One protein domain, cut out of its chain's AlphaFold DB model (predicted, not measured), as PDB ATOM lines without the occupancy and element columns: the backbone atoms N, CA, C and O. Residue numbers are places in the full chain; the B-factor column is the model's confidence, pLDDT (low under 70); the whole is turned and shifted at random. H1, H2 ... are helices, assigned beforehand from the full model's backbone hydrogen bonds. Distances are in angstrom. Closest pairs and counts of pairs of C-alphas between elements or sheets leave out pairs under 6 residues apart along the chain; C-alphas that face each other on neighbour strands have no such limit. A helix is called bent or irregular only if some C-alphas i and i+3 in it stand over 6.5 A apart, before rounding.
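Overview. This is residues 30 to 90 of the 91 residues of the protein "Elongation of very long chain fatty acids protein" of Hyalella azteca (UniProt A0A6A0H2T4). The model is a long open hook of two helices of 21 residues, H1 and H2, which run in roughly opposite ways with an empty gap between them, joined at one end by the loop of residues 51 to 58. Beyond the other end of H2 the short helix H3 prolongs the hook as a small tail, and no helix packs on another. The printed part has 61 residues with three named helices, in the order H1, H2, H3, and no named strand; its class is all helix. It is extended, with a radius of gyration of the C-alphas of 19.7 A and spans of 62 by 31 by 12 A.

Arrangement. H2, residues 59 to 79, touches no helix. H1, residues 30 to 50, shares the greatest length by residues with H2, and the two are apart. H1 runs toward larger x and z, while H2 runs toward smaller x and z. A short link of 8 residues joins H1 to H2. H3, residues 83 to 88, follows H2 after a tight link of 3 residues. H3 is apart from H2, and it is apart from H1 too. In H2 and H3 each O i to N i+4 pair is within hydrogen-bond range; in H1 14 of 17 are. H1 has a kink of 30 degrees near residue 41. H1 is neither bent nor irregular, but only just: C-alphas 43 and 46 are 6.3 A apart.

Along the chain. H2 measures 30.3 A from C-alpha 59, at (-5.328, -7.738, -21.135), to C-alpha 79, at (-17.589, 0.150, -47.694). H1 begins at Pro 30, with its C-alpha at (-31.090, -20.196, -34.796), and ends at Met 50; its first and last C-alphas are 28.1 A apart. H3 runs from Pro 83 to Ile 88, 8.8 A between these C-alphas, and C-alpha 88 is at (-27.086, 14.679, -53.460).

Size, cuts and confidence. The two C-alphas farthest apart are those of Asp 52 and Ile 90, at 63.1 A. The C-alphas of the first and last printed residues, Pro 30 and Ile 90, are 39.8 A apart. The outline is only just a rod, with its spans of 62 by 31 by 12 A. The whole of residues 30 to 90 stands free, with no C-alpha 8 or more residues away along the chain within 10 A. The printed part has no cut, and neither link is long. The mean pLDDT of the printed part is 83.4, and the model's confidence is low, under 70, in residues 81 to 90; the mean pLDDT of H3 is 56.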
ATOM      1  N   PRO A  30     -32.526 -20.026 -35.020       80.56
ATOM      2  CA  PRO A  30     -31.090 -20.196 -34.796       80.56
ATOM      3  C   PRO A  30     -30.486 -19.041 -33.993       80.56
ATOM      4  O   PRO A  30     -29.743 -19.277 -33.041       80.56
ATOM      5  N   THR A  31     -30.862 -17.800 -34.298       83.56
ATOM      6  CA  THR A  31     -30.393 -16.617 -33.562       83.56
ATOM      7  C   THR A  31     -30.854 -16.639 -32.106       83.56
ATOM      8  O   THR A  31     -30.057 -16.415 -31.195       83.56
ATOM      9  N   THR A  32     -32.115 -17.000 -31.863       84.12
ATOM     10  CA  THR A  32     -32.672 -17.101 -30.505       84.12
ATOM     11  C   THR A  32     -31.973 -18.186 -29.685       84.12
ATOM     12  O   THR A  32     -31.631 -17.959 -28.524       84.12
ATOM     13  N   VAL A  33     -31.697 -19.348 -30.285       89.88
ATOM     14  CA  VAL A  33     -30.960 -20.440 -29.629       89.88
ATOM     15  C   VAL A  33     -29.557 -19.985 -29.229       89.88
ATOM     16  O   VAL A  33     -29.160 -20.189 -28.082       89.88
ATOM     17  N   VAL A  34     -28.826 -19.310 -30.123       89.81
ATOM     18  CA  VAL A  34     -27.485 -18.783 -29.816       89.81
ATOM     19  C   VAL A  34     -27.532 -17.787 -28.655       89.81
ATOM     20  O   VAL A  34     -26.716 -17.882 -27.736       89.81
ATOM     21  N   CYS A  35     -28.509 -16.876 -28.636       90.69
ATOM     22  CA  CYS A  35     -28.681 -15.932 -27.529       90.69
ATOM     23  C   CYS A  35     -28.960 -16.640 -26.193       90.69
ATOM     24  O   CYS A  35     -28.352 -16.298 -25.177       90.69
ATOM     25  N   LEU A  36     -29.845 -17.641 -26.181       92.00
ATOM     26  CA  LEU A  36     -30.162 -18.408 -24.970       92.00
ATOM     27  C   LEU A  36     -28.943 -19.180 -24.451       92.00
ATOM     28  O   LEU A  36     -28.653 -19.142 -23.252       92.00
ATOM     29  N   VAL A  37     -28.195 -19.823 -25.351       94.50
ATOM     30  CA  VAL A  37     -26.949 -20.524 -25.015       94.50
ATOM     31  C   VAL A  37     -25.917 -19.548 -24.450       94.50
ATOM     32  O   VAL A  37     -25.319 -19.834 -23.413       94.50
ATOM     33  N   TYR A  38     -25.748 -18.374 -25.065       92.75
ATOM     34  CA  TYR A  38     -24.842 -17.336 -24.569       92.75
ATOM     35  C   TYR A  38     -25.195 -16.902 -23.139       92.75
ATOM     36  O   TYR A  38     -24.325 -16.874 -22.266       92.75
ATOM     37  N   VAL A  39     -26.472 -16.618 -22.866       92.75
ATOM     38  CA  VAL A  39     -26.927 -16.208 -21.527       92.75
ATOM     39  C   VAL A  39     -26.690 -17.314 -20.502       92.75
ATOM     40  O   VAL A  39     -26.204 -17.034 -19.403       92.75
ATOM     41  N   TRP A  40     -26.995 -18.565 -20.849       92.81
ATOM     42  CA  TRP A  40     -26.746 -19.707 -19.971       92.81
ATOM     43  C   TRP A  40     -25.250 -19.876 -19.667       92.81
ATOM     44  O   TRP A  40     -24.867 -20.033 -18.502       92.81
ATOM     45  N   LEU A  41     -24.390 -19.755 -20.683       92.69
ATOM     46  CA  LEU A  41     -22.940 -19.836 -20.521       92.69
ATOM     47  C   LEU A  41     -22.398 -18.720 -19.625       92.69
ATOM     48  O   LEU A  41     -21.629 -19.005 -18.711       92.69
ATOM     49  N   VAL A  42     -22.806 -17.468 -19.834       91.50
ATOM     50  CA  VAL A  42     -22.270 -16.323 -19.077       91.50
ATOM     51  C   VAL A  42     -22.815 -16.258 -17.651       91.50
ATOM     52  O   VAL A  42     -22.070 -15.902 -16.741       91.50
ATOM     53  N   LYS A  43     -24.092 -16.590 -17.424       88.31
ATOM     54  CA  LYS A  43     -24.707 -16.468 -16.089       88.31
ATOM     55  C   LYS A  43     -24.559 -17.706 -15.216       88.31
ATOM     56  O   LYS A  43     -24.488 -17.564 -13.999       88.31
ATOM     57  N   VAL A  44     -24.553 -18.904 -15.799       88.50
ATOM     58  CA  VAL A  44     -24.576 -20.158 -15.028       88.50
ATOM     59  C   VAL A  44     -23.227 -20.857 -15.098       88.50
ATOM     60  O   VAL A  44     -22.612 -21.112 -14.062       88.50
ATOM     61  N   ALA A  45     -22.746 -21.144 -16.308       88.06
ATOM     62  CA  ALA A  45     -21.520 -21.914 -16.486       88.06
ATOM     63  C   ALA A  45     -20.276 -21.108 -16.070       88.06
ATOM     64  O   ALA A  45     -19.481 -21.576 -15.258       88.06
ATOM     65  N   GLY A  46     -20.136 -19.877 -16.564       88.38
ATOM     66  CA  GLY A  46     -18.981 -19.004 -16.340       88.38
ATOM     67  C   GLY A  46     -18.648 -18.806 -14.857       88.38
ATOM     68  O   GLY A  46     -17.550 -19.180 -14.442       88.38
ATOM     69  N   PRO A  47     -19.584 -18.320 -14.019       85.62
ATOM     70  CA  PRO A  47     -19.338 -18.117 -12.593       85.62
ATOM     71  C   PRO A  47     -19.031 -19.421 -11.855       85.62
ATOM     72  O   PRO A  47     -18.217 -19.432 -10.935       85.62
ATOM     73  N   ARG A  48     -19.635 -20.541 -12.277       85.25
ATOM     74  CA  ARG A  48     -19.379 -21.856 -11.677       85.25
ATOM     75  C   ARG A  48     -17.979 -22.378 -11.998       85.25
ATOM     76  O   ARG A  48     -17.357 -22.969 -11.123       85.25
ATOM     77  N   PHE A  49     -17.465 -22.122 -13.201       83.00
ATOM     78  CA  PHE A  49     -16.087 -22.457 -13.582       83.00
ATOM     79  C   PHE A  49     -15.040 -21.502 -12.986       83.00
ATOM     80  O   PHE A  49     -13.897 -21.906 -12.776       83.00
ATOM     81  N   MET A  50     -15.418 -20.254 -12.695       84.38
ATOM     82  CA  MET A  50     -14.529 -19.231 -12.128       84.38
ATOM     83  C   MET A  50     -14.511 -19.203 -10.593       84.38
ATOM     84  O   MET A  50     -13.708 -18.475 -10.019       84.38
ATOM     85  N   LYS A  51     -15.355 -19.994  -9.915       81.38
ATOM     86  CA  LYS A  51     -15.497 -19.965  -8.449       81.38
ATOM     87  C   LYS A  51     -14.191 -20.259  -7.697       81.38
ATOM     88  O   LYS A  51     -13.913 -19.605  -6.701       81.38
ATOM     89  N   ASP A  52     -13.396 -21.202  -8.194       81.50
ATOM     90  CA  ASP A  52     -12.174 -21.676  -7.527       81.50
ATOM     91  C   ASP A  52     -10.893 -21.260  -8.275       81.50
ATOM     92  O   ASP A  52      -9.819 -21.823  -8.053       81.50
ATOM     93  N   ARG A  53     -10.985 -20.299  -9.208       80.50
ATOM     94  CA  ARG A  53      -9.862 -19.870 -10.059       80.50
ATOM     95  C   ARG A  53      -9.679 -18.358 -10.017       80.50
ATOM     96  O   ARG A  53     -10.643 -17.604 -10.035       80.50
ATOM     97  N   GLN A  54      -8.423 -17.914 -10.002       79.06
ATOM     98  CA  GLN A  54      -8.106 -16.493 -10.119       79.06
ATOM     99  C   GLN A  54      -8.518 -15.942 -11.495       79.06
ATOM    100  O   GLN A  54      -8.493 -16.683 -12.483       79.06
ATOM    101  N   PRO A  55      -8.892 -14.652 -11.577       82.62
ATOM    102  CA  PRO A  55      -9.317 -14.035 -12.825       82.62
ATOM    103  C   PRO A  55      -8.214 -14.109 -13.885       82.62
ATOM    104  O   PRO A  55      -7.048 -13.807 -13.629       82.62
ATOM    105  N   TYR A  56      -8.599 -14.494 -15.101       83.44
ATOM    106  CA  TYR A  56      -7.681 -14.591 -16.227       83.44
ATOM    107  C   TYR A  56      -7.154 -13.208 -16.629       83.44
ATOM    108  O   TYR A  56      -7.925 -12.274 -16.862       83.44
ATOM    109  N   GLN A  57      -5.834 -13.081 -16.780       85.50
ATOM    110  CA  GLN A  57      -5.213 -11.870 -17.318       85.50
ATOM    111  C   GLN A  57      -5.346 -11.835 -18.846       85.50
ATOM    112  O   GLN A  57      -4.436 -12.202 -19.584       85.50
ATOM    113  N   LEU A  58      -6.497 -11.374 -19.334       89.62
ATOM    114  CA  LEU A  58      -6.811 -11.300 -20.767       89.62
ATOM    115  C   LEU A  58      -6.444  -9.946 -21.399       89.62
ATOM    116  O   LEU A  58      -6.886  -9.644 -22.502       89.62
ATOM    117  N   LYS A  59      -5.630  -9.122 -20.725       89.50
ATOM    118  CA  LYS A  59      -5.328  -7.738 -21.135       89.50
ATOM    119  C   LYS A  59      -4.856  -7.641 -22.589       89.50
ATOM    120  O   LYS A  59      -5.413  -6.861 -23.353       89.50
ATOM    121  N   ASN A  60      -3.875  -8.452 -22.985       90.06
ATOM    122  CA  ASN A  60      -3.334  -8.416 -24.347       90.06
ATOM    123  C   ASN A  60      -4.369  -8.872 -25.384       90.06
ATOM    124  O   ASN A  60      -4.474  -8.273 -26.448       90.06
ATOM    125  N   LEU A  61      -5.175  -9.885 -25.052       93.19
ATOM    126  CA  LEU A  61      -6.242 -10.378 -25.922       93.19
ATOM    127  C   LEU A  61      -7.334  -9.317 -26.125       93.19
ATOM    128  O   LEU A  61      -7.776  -9.108 -27.249       93.19
ATOM    129  N   ILE A  62      -7.708  -8.598 -25.064       93.88
ATOM    130  CA  ILE A  62      -8.678  -7.494 -25.126       93.88
ATOM    131  C   ILE A  62      -8.140  -6.337 -25.978       93.88
ATOM    132  O   ILE A  62      -8.885  -5.761 -26.766       93.88
ATOM    133  N   ILE A  63      -6.851  -6.002 -25.854       94.38
ATOM    134  CA  ILE A  63      -6.222  -4.954 -26.674       94.38
ATOM    135  C   ILE A  63      -6.277  -5.330 -28.160       94.38
ATOM    136  O   ILE A  63      -6.713  -4.517 -28.974       94.38
ATOM    137  N   VAL A  64      -5.891  -6.560 -28.511       96.25
ATOM    138  CA  VAL A  64      -5.940  -7.049 -29.900       96.25
ATOM    139  C   VAL A  64      -7.377  -7.073 -30.421       96.25
ATOM    140  O   VAL A  64      -7.627  -6.610 -31.531       96.25
ATOM    141  N   TYR A  65      -8.328  -7.548 -29.616       95.00
ATOM    142  CA  TYR A  65      -9.744  -7.566 -29.978       95.00
ATOM    143  C   TYR A  65     -10.276  -6.163 -30.291       95.00
ATOM    144  O   TYR A  65     -10.842  -5.951 -31.361       95.00
ATOM    145  N   ASN A  66     -10.036  -5.190 -29.408       95.25
ATOM    146  CA  ASN A  66     -10.478  -3.811 -29.618       95.25
ATOM    147  C   ASN A  66      -9.813  -3.174 -30.846       95.25
ATOM    148  O   ASN A  66     -10.470  -2.452 -31.591       95.25
ATOM    149  N   PHE A  67      -8.530  -3.455 -31.087       96.25
ATOM    150  CA  PHE A  67      -7.836  -2.969 -32.280       96.25
ATOM    151  C   PHE A  67      -8.478  -3.509 -33.565       96.25
ATOM    152  O   PHE A  67      -8.812  -2.733 -34.460       96.25
ATOM    153  N   LEU A  68      -8.730  -4.820 -33.629       96.31
ATOM    154  CA  LEU A  68      -9.433  -5.435 -34.755       96.31
ATOM    155  C   LEU A  68     -10.851  -4.876 -34.907       96.31
ATOM    156  O   LEU A  68     -11.268  -4.586 -36.024       96.31
ATOM    157  N   GLN A  69     -11.574  -4.663 -33.807       95.25
ATOM    158  CA  GLN A  69     -12.921  -4.089 -33.835       95.25
ATOM    159  C   GLN A  69     -12.938  -2.678 -34.446       95.25
ATOM    160  O   GLN A  69     -13.841  -2.362 -35.224       95.25
ATOM    161  N   VAL A  70     -11.941  -1.840 -34.140       95.88
ATOM    162  CA  VAL A  70     -11.805  -0.505 -34.748       95.88
ATOM    163  C   VAL A  70     -11.516  -0.613 -36.245       95.88
ATOM    164  O   VAL A  70     -12.143   0.099 -37.027       95.88
ATOM    165  N   LEU A  71     -10.633  -1.528 -36.661       95.31
ATOM    166  CA  LEU A  71     -10.347  -1.765 -38.081       95.31
ATOM    167  C   LEU A  71     -11.584  -2.253 -38.846       95.31
ATOM    168  O   LEU A  71     -11.895  -1.709 -39.902       95.31
ATOM    169  N   PHE A  72     -12.326  -3.220 -38.300       92.12
ATOM    170  CA  PHE A  72     -13.576  -3.695 -38.904       92.12
ATOM    171  C   PHE A  72     -14.627  -2.590 -38.996       92.12
ATOM    172  O   PHE A  72     -15.286  -2.456 -40.022       92.12
ATOM    173  N   SER A  73     -14.759  -1.765 -37.955       90.81
ATOM    174  CA  SER A  73     -15.680  -0.626 -37.981       90.81
ATOM    175  C   SER A  73     -15.276   0.372 -39.068       90.81
ATOM    176  O   SER A  73     -16.117   0.783 -39.857       90.81
ATOM    177  N   MET A  74     -13.988   0.718 -39.160       91.06
ATOM    178  CA  MET A  74     -13.460   1.605 -40.202       91.06
ATOM    179  C   MET A  74     -13.702   1.044 -41.608       91.06
ATOM    180  O   MET A  74     -14.107   1.791 -42.495       91.06
ATOM    181  N   PHE A  75     -13.508  -0.262 -41.800       89.50
ATOM    182  CA  PHE A  75     -13.793  -0.940 -43.062       89.50
ATOM    183  C   PHE A  75     -15.278  -0.850 -43.434       89.50
ATOM    184  O   PHE A  75     -15.594  -0.441 -44.546       89.50
ATOM    185  N   ILE A  76     -16.188  -1.137 -42.497       87.25
ATOM    186  CA  ILE A  76     -17.634  -0.996 -42.729       87.25
ATOM    187  C   ILE A  76     -17.989   0.457 -43.068       87.25
ATOM    188  O   ILE A  76     -18.759   0.687 -43.989       87.25
ATOM    189  N   PHE A  77     -17.417   1.446 -42.375       83.94
ATOM    190  CA  PHE A  77     -17.644   2.862 -42.687       83.94
ATOM    191  C   PHE A  77     -17.141   3.265 -44.079       83.94
ATOM    192  O   PHE A  77     -17.740   4.135 -44.703       83.94
ATOM    193  N   TYR A  78     -16.056   2.658 -44.560       81.75
ATOM    194  CA  TYR A  78     -15.531   2.894 -45.905       81.75
ATOM    195  C   TYR A  78     -16.394   2.227 -46.988       81.75
ATOM    196  O   TYR A  78     -16.762   2.873 -47.965       81.75
ATOM    197  N   GLU A  79     -16.755   0.956 -46.785       79.25
ATOM    198  CA  GLU A  79     -17.589   0.150 -47.694       79.25
ATOM    199  C   GLU A  79     -19.076   0.501 -47.642       79.25
ATOM    200  O   GLU A  79     -19.863  -0.013 -48.433       79.25
ATOM    201  N   MET A  80     -19.491   1.360 -46.713       74.31
ATOM    202  CA  MET A  80     -20.826   1.932 -46.693       74.31
ATOM    203  C   MET A  80     -20.772   3.312 -47.368       74.31
ATOM    204  O   MET A  80     -20.715   4.328 -46.667       74.31
ATOM    205  N   PRO A  81     -20.801   3.405 -48.719       60.62
ATOM    206  CA  PRO A  81     -21.018   4.666 -49.403       60.62
ATOM    207  C   PRO A  81     -22.433   5.122 -49.055       60.62
ATOM    208  O   PRO A  81     -23.428   4.693 -49.631       60.62
ATOM    209  N   LEU A  82     -22.491   5.939 -48.012       62.31
ATOM    210  CA  LEU A  82     -23.534   6.877 -47.649       62.31
ATOM    211  C   LEU A  82     -24.726   6.924 -48.631       62.31
ATOM    212  O   LEU A  82     -24.564   7.415 -49.751       62.31
ATOM    213  N   PRO A  83     -25.961   6.647 -48.174       58.47
ATOM    214  CA  PRO A  83     -27.166   7.204 -48.798       58.47
ATOM    215  C   PRO A  83     -27.093   8.730 -49.058       58.47
ATOM    216  O   PRO A  83     -27.894   9.243 -49.827       58.47
ATOM    217  N   ALA A  84     -26.113   9.467 -48.510       54.16
ATOM    218  CA  ALA A  84     -25.854  10.870 -48.848       54.16
ATOM    219  C   ALA A  84     -25.381  11.109 -50.300       54.16
ATOM    220  O   ALA A  84     -25.732  12.140 -50.861       54.16
ATOM    221  N   LEU A  85     -24.660  10.178 -50.945       53.81
ATOM    222  CA  LEU A  85     -24.340  10.306 -52.381       53.81
ATOM    223  C   LEU A  85     -25.582  10.106 -53.263       53.81
ATOM    224  O   LEU A  85     -25.684  10.718 -54.321       53.81
ATOM    225  N   LEU A  86     -26.547   9.298 -52.810       56.62
ATOM    226  CA  LEU A  86     -27.853   9.136 -53.459       56.62
ATOM    227  C   LEU A  86     -28.766  10.352 -53.228       56.62
ATOM    228  O   LEU A  86     -29.468  10.755 -54.144       56.62
ATOM    229  N   ILE A  87     -28.719  10.983 -52.050       57.00
ATOM    230  CA  ILE A  87     -29.518  12.184 -51.736       57.00
ATOM    231  C   ILE A  87     -29.008  13.429 -52.489       57.00
ATOM    232  O   ILE A  87     -29.820  14.227 -52.952       57.00
ATOM    233  N   ILE A  88     -27.688  13.575 -52.680       56.97
ATOM    234  CA  ILE A  88     -27.086  14.679 -53.460       56.97
ATOM    235  C   ILE A  88     -27.341  14.531 -54.974       56.97
ATOM    236  O   ILE A  88     -27.315  15.524 -55.686       56.97
ATOM    237  N   ASN A  89     -27.606  13.319 -55.475       51.00
ATOM    238  CA  ASN A  89     -27.863  13.058 -56.902       51.00
ATOM    239  C   ASN A  89     -29.370  13.015 -57.255       51.00
ATOM    240  O   ASN A  89     -29.729  12.812 -58.411       51.00
ATOM    241  N   ILE A  90     -30.253  13.165 -56.257       55.31
ATOM    242  CA  ILE A  90     -31.726  13.195 -56.398       55.31
ATOM    243  C   ILE A  90     -32.302  14.597 -56.066       55.31
ATOM    244  O   ILE A  90     -33.494  14.828 -56.270       55.31
TER     245      ILE A  90